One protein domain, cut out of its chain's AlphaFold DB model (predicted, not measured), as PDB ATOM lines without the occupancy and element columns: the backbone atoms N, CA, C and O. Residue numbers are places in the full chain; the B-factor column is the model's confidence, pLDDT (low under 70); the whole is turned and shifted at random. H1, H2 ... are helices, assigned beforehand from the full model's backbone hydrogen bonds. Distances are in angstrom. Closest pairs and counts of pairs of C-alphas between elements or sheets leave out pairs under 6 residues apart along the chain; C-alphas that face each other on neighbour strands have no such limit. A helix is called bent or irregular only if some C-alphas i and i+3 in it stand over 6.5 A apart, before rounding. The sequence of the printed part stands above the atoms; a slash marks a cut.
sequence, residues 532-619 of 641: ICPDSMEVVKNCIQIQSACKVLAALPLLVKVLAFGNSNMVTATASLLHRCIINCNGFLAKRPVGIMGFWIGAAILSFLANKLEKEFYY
ATOM      1  N   ILE A 532     136.589 130.657 165.833       93.69
ATOM      2  CA  ILE A 532     135.882 129.880 164.806       93.69
ATOM      3  C   ILE A 532     134.357 129.973 164.954       93.69
ATOM      4  O   ILE A 532     133.625 129.453 164.115       93.69
ATOM      5  N   CYS A 533     133.870 130.661 165.991       95.31
ATOM      6  CA  CYS A 533     132.456 130.874 166.244       95.31
ATOM      7  C   CYS A 533     132.090 132.372 166.160       95.31
ATOM      8  O   CYS A 533     132.422 133.142 167.068       95.31
ATOM      9  N   PRO A 534     131.353 132.807 165.118       94.62
ATOM     10  CA  PRO A 534     130.971 134.209 164.949       94.62
ATOM     11  C   PRO A 534     130.209 134.803 166.144       94.62
ATOM     12  O   PRO A 534     130.536 135.909 166.570       94.62
ATOM     13  N   ASP A 535     129.263 134.054 166.724       94.12
ATOM     14  CA  ASP A 535     128.452 134.511 167.862       94.12
ATOM     15  C   ASP A 535     129.323 134.759 169.114       94.12
ATOM     16  O   ASP A 535     129.140 135.754 169.816       94.12
ATOM     17  N   SER A 536     130.309 133.891 169.386       95.38
ATOM     18  CA  SER A 536     131.264 134.075 170.492       95.38
ATOM     19  C   SER A 536     132.216 135.248 170.230       95.38
ATOM     20  O   SER A 536     132.431 136.082 171.114       95.38
ATOM     21  N   MET A 537     132.742 135.376 169.002       96.25
ATOM     22  CA  MET A 537     133.578 136.521 168.616       96.25
ATOM     23  C   MET A 537     132.851 137.855 168.749       96.25
ATOM     24  O   MET A 537     133.468 138.854 169.126       96.25
ATOM     25  N   GLU A 538     131.565 137.907 168.411       95.69
ATOM     26  CA  GLU A 538     130.766 139.121 168.543       95.69
ATOM     27  C   GLU A 538     130.656 139.556 170.009       95.69
ATOM     28  O   GLU A 538     130.858 140.732 170.317       95.69
ATOM     29  N   VAL A 539     130.429 138.615 170.933       96.19
ATOM     30  CA  VAL A 539     130.393 138.916 172.373       96.19
ATOM     31  C   VAL A 539     131.727 139.473 172.856       96.19
ATOM     32  O   VAL A 539     131.739 140.508 173.523       96.19
ATOM     33  N   VAL A 540     132.849 138.852 172.482       97.12
ATOM     34  CA  VAL A 540     134.188 139.340 172.853       97.12
ATOM     35  C   VAL A 540     134.422 140.756 172.324       97.12
ATOM     36  O   VAL A 540     134.812 141.643 173.087       97.12
ATOM     37  N   LYS A 541     134.106 141.016 171.049       97.25
ATOM     38  CA  LYS A 541     134.218 142.359 170.452       97.25
ATOM     39  C   LYS A 541     133.372 143.384 171.206       97.25
ATOM     40  O   LYS A 541     133.874 144.459 171.535       97.25
ATOM     41  N   ASN A 542     132.123 143.044 171.521       96.75
ATOM     42  CA  ASN A 542     131.221 143.916 172.267       96.75
ATOM     43  C   ASN A 542     131.756 144.201 173.680       96.75
ATOM     44  O   ASN A 542     131.739 145.351 174.118       96.75
ATOM     45  N   CYS A 543     132.299 143.200 174.377       97.19
ATOM     46  CA  CYS A 543     132.930 143.396 175.682       97.19
ATOM     47  C   CYS A 543     134.133 144.345 175.615       97.19
ATOM     48  O   CYS A 543     134.246 145.240 176.457       97.19
ATOM     49  N   ILE A 544     135.005 144.194 174.615       96.12
ATOM     50  CA  ILE A 544     136.176 145.065 174.416       96.12
ATOM     51  C   ILE A 544     135.737 146.504 174.111       96.12
ATOM     52  O   ILE A 544     136.290 147.460 174.668       96.12
ATOM     53  N   GLN A 545     134.720 146.678 173.263       95.69
ATOM     54  CA  GLN A 545     134.162 147.993 172.938       95.69
ATOM     55  C   GLN A 545     133.552 148.670 174.167       95.69
ATOM     56  O   GLN A 545     133.837 149.839 174.421       95.69
ATOM     57  N   ILE A 546     132.771 147.934 174.964       94.12
ATOM     58  CA  ILE A 546     132.182 148.432 176.212       94.12
ATOM     59  C   ILE A 546     133.278 148.885 177.178       94.12
ATOM     60  O   ILE A 546     133.223 150.004 177.687       94.12
ATOM     61  N   GLN A 547     134.305 148.064 177.401       93.75
ATOM     62  CA  GLN A 547     135.418 148.423 178.283       93.75
ATOM     63  C   GLN A 547     136.173 149.656 177.785       93.75
ATOM     64  O   GLN A 547     136.513 150.535 178.577       93.75
ATOM     65  N   SER A 548     136.412 149.752 176.477       93.00
ATOM     66  CA  SER A 548     137.083 150.904 175.867       93.00
ATOM     67  C   SER A 548     136.254 152.179 176.030       93.00
ATOM     68  O   SER A 548     136.783 153.203 176.461       93.00
ATOM     69  N   ALA A 549     134.943 152.107 175.789       91.19
ATOM     70  CA  ALA A 549     134.023 153.218 176.007       91.19
ATOM     71  C   ALA A 549     133.995 153.649 177.483       91.19
ATOM     72  O   ALA A 549     134.096 154.839 177.774       91.19
ATOM     73  N   CYS A 550     133.940 152.703 178.424       90.50
ATOM     74  CA  CYS A 550     133.984 152.996 179.858       90.50
ATOM     75  C   CYS A 550     135.315 153.633 180.293       90.50
ATOM     76  O   CYS A 550     135.295 154.547 181.116       90.50
ATOM     77  N   LYS A 551     136.457 153.216 179.725       86.62
ATOM     78  CA  LYS A 551     137.771 153.843 179.973       86.62
ATOM     79  C   LYS A 551     137.825 155.280 179.451       86.62
ATOM     80  O   LYS A 551     138.279 156.165 180.172       86.62
ATOM     81  N   VAL A 552     137.330 155.525 178.235       86.44
ATOM     82  CA  VAL A 552     137.242 156.878 177.656       86.44
ATOM     83  C   VAL A 552     136.344 157.767 178.511       86.44
ATOM     84  O   VAL A 552     136.736 158.881 178.854       86.44
ATOM     85  N   LEU A 553     135.176 157.256 178.917       83.00
ATOM     86  CA  LEU A 553     134.296 157.944 179.856       83.00
ATOM     87  C   LEU A 553     135.056 158.269 181.144       83.00
ATOM     88  O   LEU A 553     135.086 159.427 181.537       83.00
ATOM     89  N   ALA A 554     135.716 157.304 181.788       80.94
ATOM     90  CA  ALA A 554     136.429 157.543 183.049       80.94
ATOM     91  C   ALA A 554     137.554 158.595 182.930       80.94
ATOM     92  O   ALA A 554     137.840 159.298 183.898       80.94
ATOM     93  N   ALA A 555     138.161 158.739 181.748       78.56
ATOM     94  CA  ALA A 555     139.209 159.724 181.478       78.56
ATOM     95  C   ALA A 555     138.678 161.140 181.168       78.56
ATOM     96  O   ALA A 555     139.407 162.113 181.364       78.56
ATOM     97  N   LEU A 556     137.423 161.289 180.725       77.12
ATOM     98  CA  LEU A 556     136.824 162.580 180.344       77.12
ATOM     99  C   LEU A 556     136.894 163.652 181.452       77.12
ATOM    100  O   LEU A 556     137.312 164.769 181.150       77.12
ATOM    101  N   PRO A 557     136.561 163.370 182.728       72.06
ATOM    102  CA  PRO A 557     136.686 164.355 183.805       72.06
ATOM    103  C   PRO A 557     138.130 164.794 184.056       72.06
ATOM    104  O   PRO A 557     138.375 165.954 184.387       72.06
ATOM    105  N   LEU A 558     139.088 163.872 183.895       67.62
ATOM    106  CA  LEU A 558     140.513 164.161 184.034       67.62
ATOM    107  C   LEU A 558     140.985 165.056 182.883       67.62
ATOM    108  O   LEU A 558     141.654 166.052 183.129       67.62
ATOM    109  N   LEU A 559     140.565 164.756 181.651       66.06
ATOM    110  CA  LEU A 559     140.858 165.555 180.462       66.06
ATOM    111  C   LEU A 559     140.269 166.967 180.574       66.06
ATOM    112  O   LEU A 559     140.957 167.941 180.289       66.06
ATOM    113  N   VAL A 560     139.025 167.096 181.049       67.69
ATOM    114  CA  VAL A 560     138.383 168.397 181.300       67.69
ATOM    115  C   VAL A 560     139.143 169.188 182.363       67.69
ATOM    116  O   VAL A 560     139.362 170.380 182.177       67.69
ATOM    117  N   LYS A 561     139.596 168.547 183.449       62.81
ATOM    118  CA  LYS A 561     140.444 169.209 184.452       62.81
ATOM    119  C   LYS A 561     141.794 169.623 183.865       62.81
ATOM    120  O   LYS A 561     142.192 170.764 184.044       62.81
ATOM    121  N   VAL A 562     142.477 168.751 183.128       66.75
ATOM    122  CA  VAL A 562     143.775 169.062 182.506       66.75
ATOM    123  C   VAL A 562     143.648 170.207 181.498       66.75
ATOM    124  O   VAL A 562     144.479 171.104 181.512       66.75
ATOM    125  N   LEU A 563     142.591 170.242 180.685       62.06
ATOM    126  CA  LEU A 563     142.320 171.344 179.753       62.06
ATOM    127  C   LEU A 563     141.885 172.635 180.463       62.06
ATOM    128  O   LEU A 563     142.152 173.719 179.962       62.06
ATOM    129  N   ALA A 564     141.240 172.540 181.629       59.03
ATOM    130  CA  ALA A 564     140.900 173.706 182.443       59.03
ATOM    131  C   ALA A 564     142.118 174.309 183.170       59.03
ATOM    132  O   ALA A 564     142.114 175.502 183.460       59.03
ATOM    133  N   PHE A 565     143.149 173.507 183.462       57.06
ATOM    134  CA  PHE A 565     144.382 173.946 184.134       57.06
ATOM    135  C   PHE A 565     145.571 174.164 183.173       57.06
ATOM    136  O   PHE A 565     146.544 174.821 183.541       57.06
ATOM    137  N   GLY A 566     145.506 173.643 181.945       51.22
ATOM    138  CA  GLY A 566     146.542 173.744 180.920       51.22
ATOM    139  C   GLY A 566     146.357 174.952 180.000       51.22
ATOM    140  O   GLY A 566     145.652 174.871 179.003       51.22
ATOM    141  N   ASN A 567     147.081 176.029 180.306       47.25
ATOM    142  CA  ASN A 567     147.336 177.229 179.498       47.25
ATOM    143  C   ASN A 567     146.171 178.192 179.196       47.25
ATOM    144  O   ASN A 567     145.357 178.012 178.296       47.25
ATOM    145  N   SER A 568     146.280 179.359 179.828       51.00
ATOM    146  CA  SER A 568     145.564 180.613 179.584       51.00
ATOM    147  C   SER A 568     145.848 181.294 178.230       51.00
ATOM    148  O   SER A 568     145.343 182.388 178.016       51.00
ATOM    149  N   ASN A 569     146.604 180.685 177.303       49.53
ATOM    150  CA  ASN A 569     147.092 181.375 176.093       49.53
ATOM    151  C   ASN A 569     146.952 180.615 174.757       49.53
ATOM    152  O   ASN A 569     147.519 181.054 173.760       49.53
ATOM    153  N   MET A 570     146.193 179.515 174.670       47.38
ATOM    154  CA  MET A 570     145.964 178.849 173.377       47.38
ATOM    155  C   MET A 570     144.486 178.542 173.094       47.38
ATOM    156  O   MET A 570     143.818 177.822 173.824       47.38
ATOM    157  N   VAL A 571     144.067 179.017 171.916       45.28
ATOM    158  CA  VAL A 571     142.906 178.635 171.090       45.28
ATOM    159  C   VAL A 571     141.585 179.391 171.303       45.28
ATOM    160  O   VAL A 571     140.633 178.905 171.901       45.28
ATOM    161  N   THR A 572     141.453 180.547 170.654       53.03
ATOM    162  CA  THR A 572     140.254 181.409 170.649       53.03
ATOM    163  C   THR A 572     139.082 180.940 169.766       53.03
ATOM    164  O   THR A 572     138.093 181.659 169.656       53.03
ATOM    165  N   ALA A 573     139.100 179.726 169.197       48.81
ATOM    166  CA  ALA A 573     137.963 179.204 168.414       48.81
ATOM    167  C   ALA A 573     137.443 177.828 168.879       48.81
ATOM    168  O   ALA A 573     136.232 177.638 168.958       48.81
ATOM    169  N   THR A 574     138.309 176.886 169.269       48.75
ATOM    170  CA  THR A 574     137.873 175.592 169.838       48.75
ATOM    171  C   THR A 574     137.582 175.673 171.339       48.75
ATOM    172  O   THR A 574     136.749 174.912 171.834       48.75
ATOM    173  N   ALA A 575     138.171 176.638 172.060       46.22
ATOM    174  CA  ALA A 575     137.896 176.834 173.480       46.22
ATOM    175  C   ALA A 575     136.472 177.336 173.745       46.22
ATOM    176  O   ALA A 575     135.925 177.002 174.781       46.22
ATOM    177  N   SER A 576     135.815 178.069 172.838       48.25
ATOM    178  CA  SER A 576     134.449 178.576 173.076       48.25
ATOM    179  C   SER A 576     133.382 177.475 172.987       48.25
ATOM    180  O   SER A 576     132.421 177.472 173.760       48.25
ATOM    181  N   LEU A 577     133.589 176.498 172.098       51.19
ATOM    182  CA  LEU A 577     132.773 175.288 171.975       51.19
ATOM    183  C   LEU A 577     133.009 174.345 173.156       51.19
ATOM    184  O   LEU A 577     132.047 173.921 173.797       51.19
ATOM    185  N   LEU A 578     134.275 174.084 173.505       47.22
ATOM    186  CA  LEU A 578     134.602 173.234 174.648       47.22
ATOM    187  C   LEU A 578     134.181 173.883 175.972       47.22
ATOM    188  O   LEU A 578     133.641 173.201 176.829       47.22
ATOM    189  N   HIS A 579     134.341 175.198 176.127       49.91
ATOM    190  CA  HIS A 579     133.934 175.944 177.319       49.91
ATOM    191  C   HIS A 579     132.409 176.029 177.450       49.91
ATOM    192  O   HIS A 579     131.899 175.864 178.554       49.91
ATOM    193  N   ARG A 580     131.648 176.170 176.350       52.09
ATOM    194  CA  ARG A 580     130.176 176.031 176.383       52.09
ATOM    195  C   ARG A 580     129.738 174.611 176.723       52.09
ATOM    196  O   ARG A 580     128.803 174.455 177.503       52.09
ATOM    197  N   CYS A 581     130.417 173.585 176.210       52.16
ATOM    198  CA  CYS A 581     130.180 172.203 176.628       52.16
ATOM    199  C   CYS A 581     130.528 171.991 178.105       52.16
ATOM    200  O   CYS A 581     129.742 171.382 178.813       52.16
ATOM    201  N   ILE A 582     131.638 172.542 178.601       50.91
ATOM    202  CA  ILE A 582     132.077 172.429 179.999       50.91
ATOM    203  C   ILE A 582     131.152 173.204 180.941       50.91
ATOM    204  O   ILE A 582     130.845 172.691 182.006       50.91
ATOM    205  N   ILE A 583     130.660 174.391 180.574       53.38
ATOM    206  CA  ILE A 583     129.704 175.168 181.382       53.38
ATOM    207  C   ILE A 583     128.324 174.508 181.375       53.38
ATOM    208  O   ILE A 583     127.706 174.396 182.432       53.38
ATOM    209  N   ASN A 584     127.849 174.011 180.229       53.56
ATOM    210  CA  ASN A 584     126.577 173.287 180.164       53.56
ATOM    211  C   ASN A 584     126.661 171.930 180.873       53.56
ATOM    212  O   ASN A 584     125.734 171.567 181.593       53.56
ATOM    213  N   CYS A 585     127.785 171.216 180.756       48.91
ATOM    214  CA  CYS A 585     128.051 170.025 181.553       48.91
ATOM    215  C   CYS A 585     128.154 170.387 183.033       48.91
ATOM    216  O   CYS A 585     127.427 169.798 183.807       48.91
ATOM    217  N   ASN A 586     128.935 171.381 183.459       48.03
ATOM    218  CA  ASN A 586     129.056 171.764 184.874       48.03
ATOM    219  C   ASN A 586     127.738 172.274 185.475       48.03
ATOM    220  O   ASN A 586     127.427 171.936 186.614       48.03
ATOM    221  N   GLY A 587     126.921 173.014 184.724       52.91
ATOM    222  CA  GLY A 587     125.587 173.453 185.150       52.91
ATOM    223  C   GLY A 587     124.572 172.307 185.254       52.91
ATOM    224  O   GLY A 587     123.705 172.325 186.128       52.91
ATOM    225  N   PHE A 588     124.707 171.281 184.408       49.44
ATOM    226  CA  PHE A 588     123.949 170.030 184.495       49.44
ATOM    227  C   PHE A 588     124.480 169.116 185.617       49.44
ATOM    228  O   PHE A 588     123.699 168.477 186.325       49.44
ATOM    229  N   LEU A 589     125.800 169.114 185.833       47.50
ATOM    230  CA  LEU A 589     126.509 168.296 186.814       47.50
ATOM    231  C   LEU A 589     126.275 168.807 188.251       47.50
ATOM    232  O   LEU A 589     126.072 168.022 189.175       47.50
ATOM    233  N   ALA A 590     126.223 170.125 188.448       51.12
ATOM    234  CA  ALA A 590     126.016 170.747 189.756       51.12
ATOM    235  C   ALA A 590     124.577 170.603 190.290       51.12
ATOM    236  O   ALA A 590     124.362 170.679 191.497       51.12
ATOM    237  N   LYS A 591     123.582 170.369 189.421       52.03
ATOM    238  CA  LYS A 591     122.160 170.290 189.813       52.03
ATOM    239  C   LYS A 591     121.676 168.878 190.179       52.03
ATOM    240  O   LYS A 591     120.564 168.751 190.689       52.03
ATOM    241  N   ARG A 592     122.460 167.815 189.926       52.00
ATOM    242  CA  ARG A 592     122.088 166.405 190.209       52.00
ATOM    243  C   ARG A 592     123.294 165.517 190.592       52.00
ATOM    244  O   ARG A 592     123.594 164.561 189.873       52.00
ATOM    245  N   PRO A 593     123.962 165.755 191.737       51.88
ATOM    246  CA  PRO A 593     125.170 165.020 192.146       51.88
ATOM    247  C   PRO A 593     124.969 163.494 192.251       51.88
ATOM    248  O   PRO A 593     125.837 162.721 191.848       51.88
ATOM    249  N   VAL A 594     123.787 163.051 192.694       52.69
ATOM    250  CA  VAL A 594     123.437 161.623 192.840       52.69
ATOM    251  C   VAL A 594     123.356 160.899 191.486       52.69
ATOM    252  O   VAL A 594     123.769 159.747 191.371       52.69
ATOM    253  N   GLY A 595     122.889 161.575 190.428       58.12
ATOM    254  CA  GLY A 595     122.746 160.972 189.095       58.12
ATOM    255  C   GLY A 595     124.080 160.732 188.382       58.12
ATOM    256  O   GLY A 595     124.204 159.816 187.575       58.12
ATOM    257  N   ILE A 596     125.098 161.525 188.706       63.19
ATOM    258  CA  ILE A 596     126.412 161.497 188.049       63.19
ATOM    259  C   ILE A 596     127.300 160.452 188.695       63.19
ATOM    260  O   ILE A 596     127.940 159.669 188.001       63.19
ATOM    261  N   MET A 597     127.298 160.398 190.027       65.06
ATOM    262  CA  MET A 597     127.949 159.314 190.752       65.06
ATOM    263  C   MET A 597     127.334 157.965 190.350       65.06
ATOM    264  O   MET A 597     128.072 157.028 190.059       65.06
ATOM    265  N   GLY A 598     126.004 157.897 190.204       72.50
ATOM    266  CA  GLY A 598     125.314 156.729 189.647       72.50
ATOM    267  C   GLY A 598     125.749 156.373 188.221       72.50
ATOM    268  O   GLY A 598     125.940 155.197 187.923       72.50
ATOM    269  N   PHE A 599     125.979 157.363 187.352       76.56
ATOM    270  CA  PHE A 599     126.498 157.140 185.997       76.56
ATOM    271  C   PHE A 599     127.914 156.539 186.002       76.56
ATOM    272  O   PHE A 599     128.159 155.548 185.316       76.56
ATOM    273  N   TRP A 600     128.833 157.083 186.807       79.38
ATOM    274  CA  TRP A 600     130.206 156.570 186.924       79.38
ATOM    275  C   TRP A 600     130.258 155.165 187.519       79.38
ATOM    276  O   TRP A 600     130.953 154.298 186.991       79.38
ATOM    277  N   ILE A 601     129.482 154.926 188.577       81.56
ATOM    278  CA  ILE A 601     129.332 153.600 189.181       81.56
ATOM    279  C   ILE A 601     128.748 152.624 188.155       81.56
ATOM    280  O   ILE A 601     129.272 151.526 187.989       81.56
ATOM    281  N   GLY A 602     127.719 153.035 187.409       83.75
ATOM    282  CA  GLY A 602     127.127 152.233 186.339       83.75
ATOM    283  C   GLY A 602     128.136 151.863 185.251       83.75
ATOM    284  O   GLY A 602     128.210 150.699 184.862       83.75
ATOM    285  N   ALA A 603     128.961 152.813 184.801       86.12
ATOM    286  CA  ALA A 603     130.023 152.560 183.827       86.12
ATOM    287  C   ALA A 603     131.111 151.618 184.378       86.12
ATOM    288  O   ALA A 603     131.556 150.718 183.667       86.12
ATOM    289  N   ALA A 604     131.507 151.773 185.645       86.44
ATOM    290  CA  ALA A 604     132.477 150.890 186.290       86.44
ATOM    291  C   ALA A 604     131.943 149.454 186.428       86.44
ATOM    292  O   ALA A 604     132.637 148.505 186.061       86.44
ATOM    293  N   ILE A 605     130.693 149.290 186.877       89.62
ATOM    294  CA  ILE A 605     130.012 147.988 186.953       89.62
ATOM    295  C   ILE A 605     129.924 147.361 185.562       89.62
ATOM    296  O   ILE A 605     130.245 146.188 185.391       89.62
ATOM    297  N   LEU A 606     129.528 148.140 184.555       90.44
ATOM    298  CA  LEU A 606     129.405 147.658 183.186       90.44
ATOM    299  C   LEU A 606     130.755 147.184 182.628       90.44
ATOM    300  O   LEU A 606     130.832 146.087 182.076       90.44
ATOM    301  N   SER A 607     131.824 147.960 182.825       92.56
ATOM    302  CA  SER A 607     133.183 147.573 182.429       92.56
ATOM    303  C   SER A 607     133.658 146.317 183.161       92.56
ATOM    304  O   SER A 607     134.292 145.457 182.550       92.56
ATOM    305  N   PHE A 608     133.358 146.193 184.455       93.94
ATOM    306  CA  PHE A 608     133.710 145.020 185.253       93.94
ATOM    307  C   PHE A 608     132.994 143.758 184.755       93.94
ATOM    308  O   PHE A 608     133.633 142.722 184.568       93.94
ATOM    309  N   LEU A 609     131.689 143.846 184.491       93.75
ATOM    310  CA  LEU A 609     130.900 142.725 183.976       93.75
ATOM    311  C   LEU A 609     131.319 142.339 182.554       93.75
ATOM    312  O   LEU A 609     131.416 141.150 182.267       93.75
ATOM    313  N   ALA A 610     131.626 143.317 181.696       94.44
ATOM    314  CA  ALA A 610     132.164 143.068 180.360       94.44
ATOM    315  C   ALA A 610     133.514 142.335 180.418       94.44
ATOM    316  O   ALA A 610     133.688 141.343 179.718       94.44
ATOM    317  N   ASN A 611     134.426 142.757 181.300       95.56
ATOM    318  CA  ASN A 611     135.706 142.076 181.524       95.56
ATOM    319  C   ASN A 611     135.514 140.652 182.072       95.56
ATOM    320  O   ASN A 611     136.193 139.722 181.646       95.56
ATOM    321  N   LYS A 612     134.573 140.446 183.005       94.06
ATOM    322  CA  LYS A 612     134.276 139.107 183.536       94.06
ATOM    323  C   LYS A 612     133.719 138.183 182.452       94.06
ATOM    324  O   LYS A 612     134.149 137.041 182.367       94.06
ATOM    325  N   LEU A 613     132.798 138.682 181.627       94.44
ATOM    326  CA  LEU A 613     132.224 137.926 180.517       94.44
ATOM    327  C   LEU A 613     133.261 137.635 179.429       94.44
ATOM    328  O   LEU A 613     133.315 136.517 178.938       94.44
ATOM    329  N   GLU A 614     134.102 138.610 179.077       95.38
ATOM    330  CA  GLU A 614     135.180 138.419 178.103       95.38
ATOM    331  C   GLU A 614     136.082 137.246 178.497       95.38
ATOM    332  O   GLU A 614     136.353 136.380 177.671       95.38
ATOM    333  N   LYS A 615     136.489 137.176 179.769       94.12
ATOM    334  CA  LYS A 615     137.366 136.114 180.282       94.12
ATOM    335  C   LYS A 615     136.795 134.701 180.136       94.12
ATOM    336  O   LYS A 615     137.577 133.759 180.094       94.12
ATOM    337  N   GLU A 616     135.477 134.532 180.020       94.00
ATOM    338  CA  GLU A 616     134.862 133.214 179.782       94.00
ATOM    339  C   GLU A 616     135.200 132.634 178.395       94.00
ATOM    340  O   GLU A 616     135.061 131.430 178.182       94.00
ATOM    341  N   PHE A 617     135.676 133.463 177.461       94.81
ATOM    342  CA  PHE A 617     136.041 133.065 176.096       94.81
ATOM    343  C   PHE A 617     137.545 132.811 175.901       94.81
ATOM    344  O   PHE A 617     137.987 132.569 174.776       94.81
ATOM    345  N   TYR A 618     138.324 132.853 176.985       93.94
ATOM    346  CA  TYR A 618     139.765 132.596 177.002       93.94
ATOM    347  C   TYR A 618     140.107 131.476 177.991       93.94
ATOM    348  O   TYR A 618     139.241 130.971 178.703       93.94
ATOM    349  N   TYR A 619     141.382 131.078 178.025       92.06
ATOM    350  CA  TYR A 619     141.888 130.082 178.968       92.06
ATOM    351  C   TYR A 619     141.504 130.422 180.416       92.06
ATOM    352  O   TYR A 619     141.803 131.509 180.918       92.06
TER     353      TYR A 619
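What this domain is: This is residues 532 to 619 of the 641 residues of the protein "Hypothetical protein" of Corethron hystrix (UniProt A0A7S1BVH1). What shape do these atoms make? They make a long, open triangle of helices: from residue 534 H1 runs down one long side, H2 spans the far end, and H3 folds back to H1a, so that H1a and H3 form a narrow V. What is it built of? The printed part has 88 residues with three named helices, in the order H1, H2, H3, and no named strand; the class is all helix. How spread out is it? It is only just loose, close to extended, with a radius of gyration of the C-alphas of 17.8 A and spans of 53 by 30 by 18 A.

Where its parts are: Where does H1 run? H1, residues 534 to 565, was assigned as one helix by its hydrogen bonds but is bent: C-alphas 554 and 557 are 6.9 A apart. Arm H1a, residues 534 to 554, is 30.0 A long from C-alpha 534 at (130.971, 134.209, 164.949); arm H1b, residues 557 to 565, is 12.3 A long. What follows? H2, residues 574 to 589, is 21.7 A long, and H3, residues 593 to 615, is 33.5 A long, ending at C-alpha 615 at (137.366, 136.114, 180.282).

How they stand to each other: What touches H1a? H3 touches it, opposite ways at a shallow tilt of 34 degrees, only just short of steep; their closest C-alphas, of Cys 543 and Ala 610, are 4.8 A apart. How does H2 stand? It is close to H1b but not clearly touching, the closest C-alphas, of Val 560 and Ile 582, being 7.6 A apart. H2 and H1a are apart. Are the helix backbones whole? Every O i to N i+4 pair is within hydrogen-bond range in H1a, H1b, H2 and H3.

The domain as a whole: Is there a cut? The printed part has no cut, and no link is long. Where is confidence low? Residues 558 to 597 are under 70.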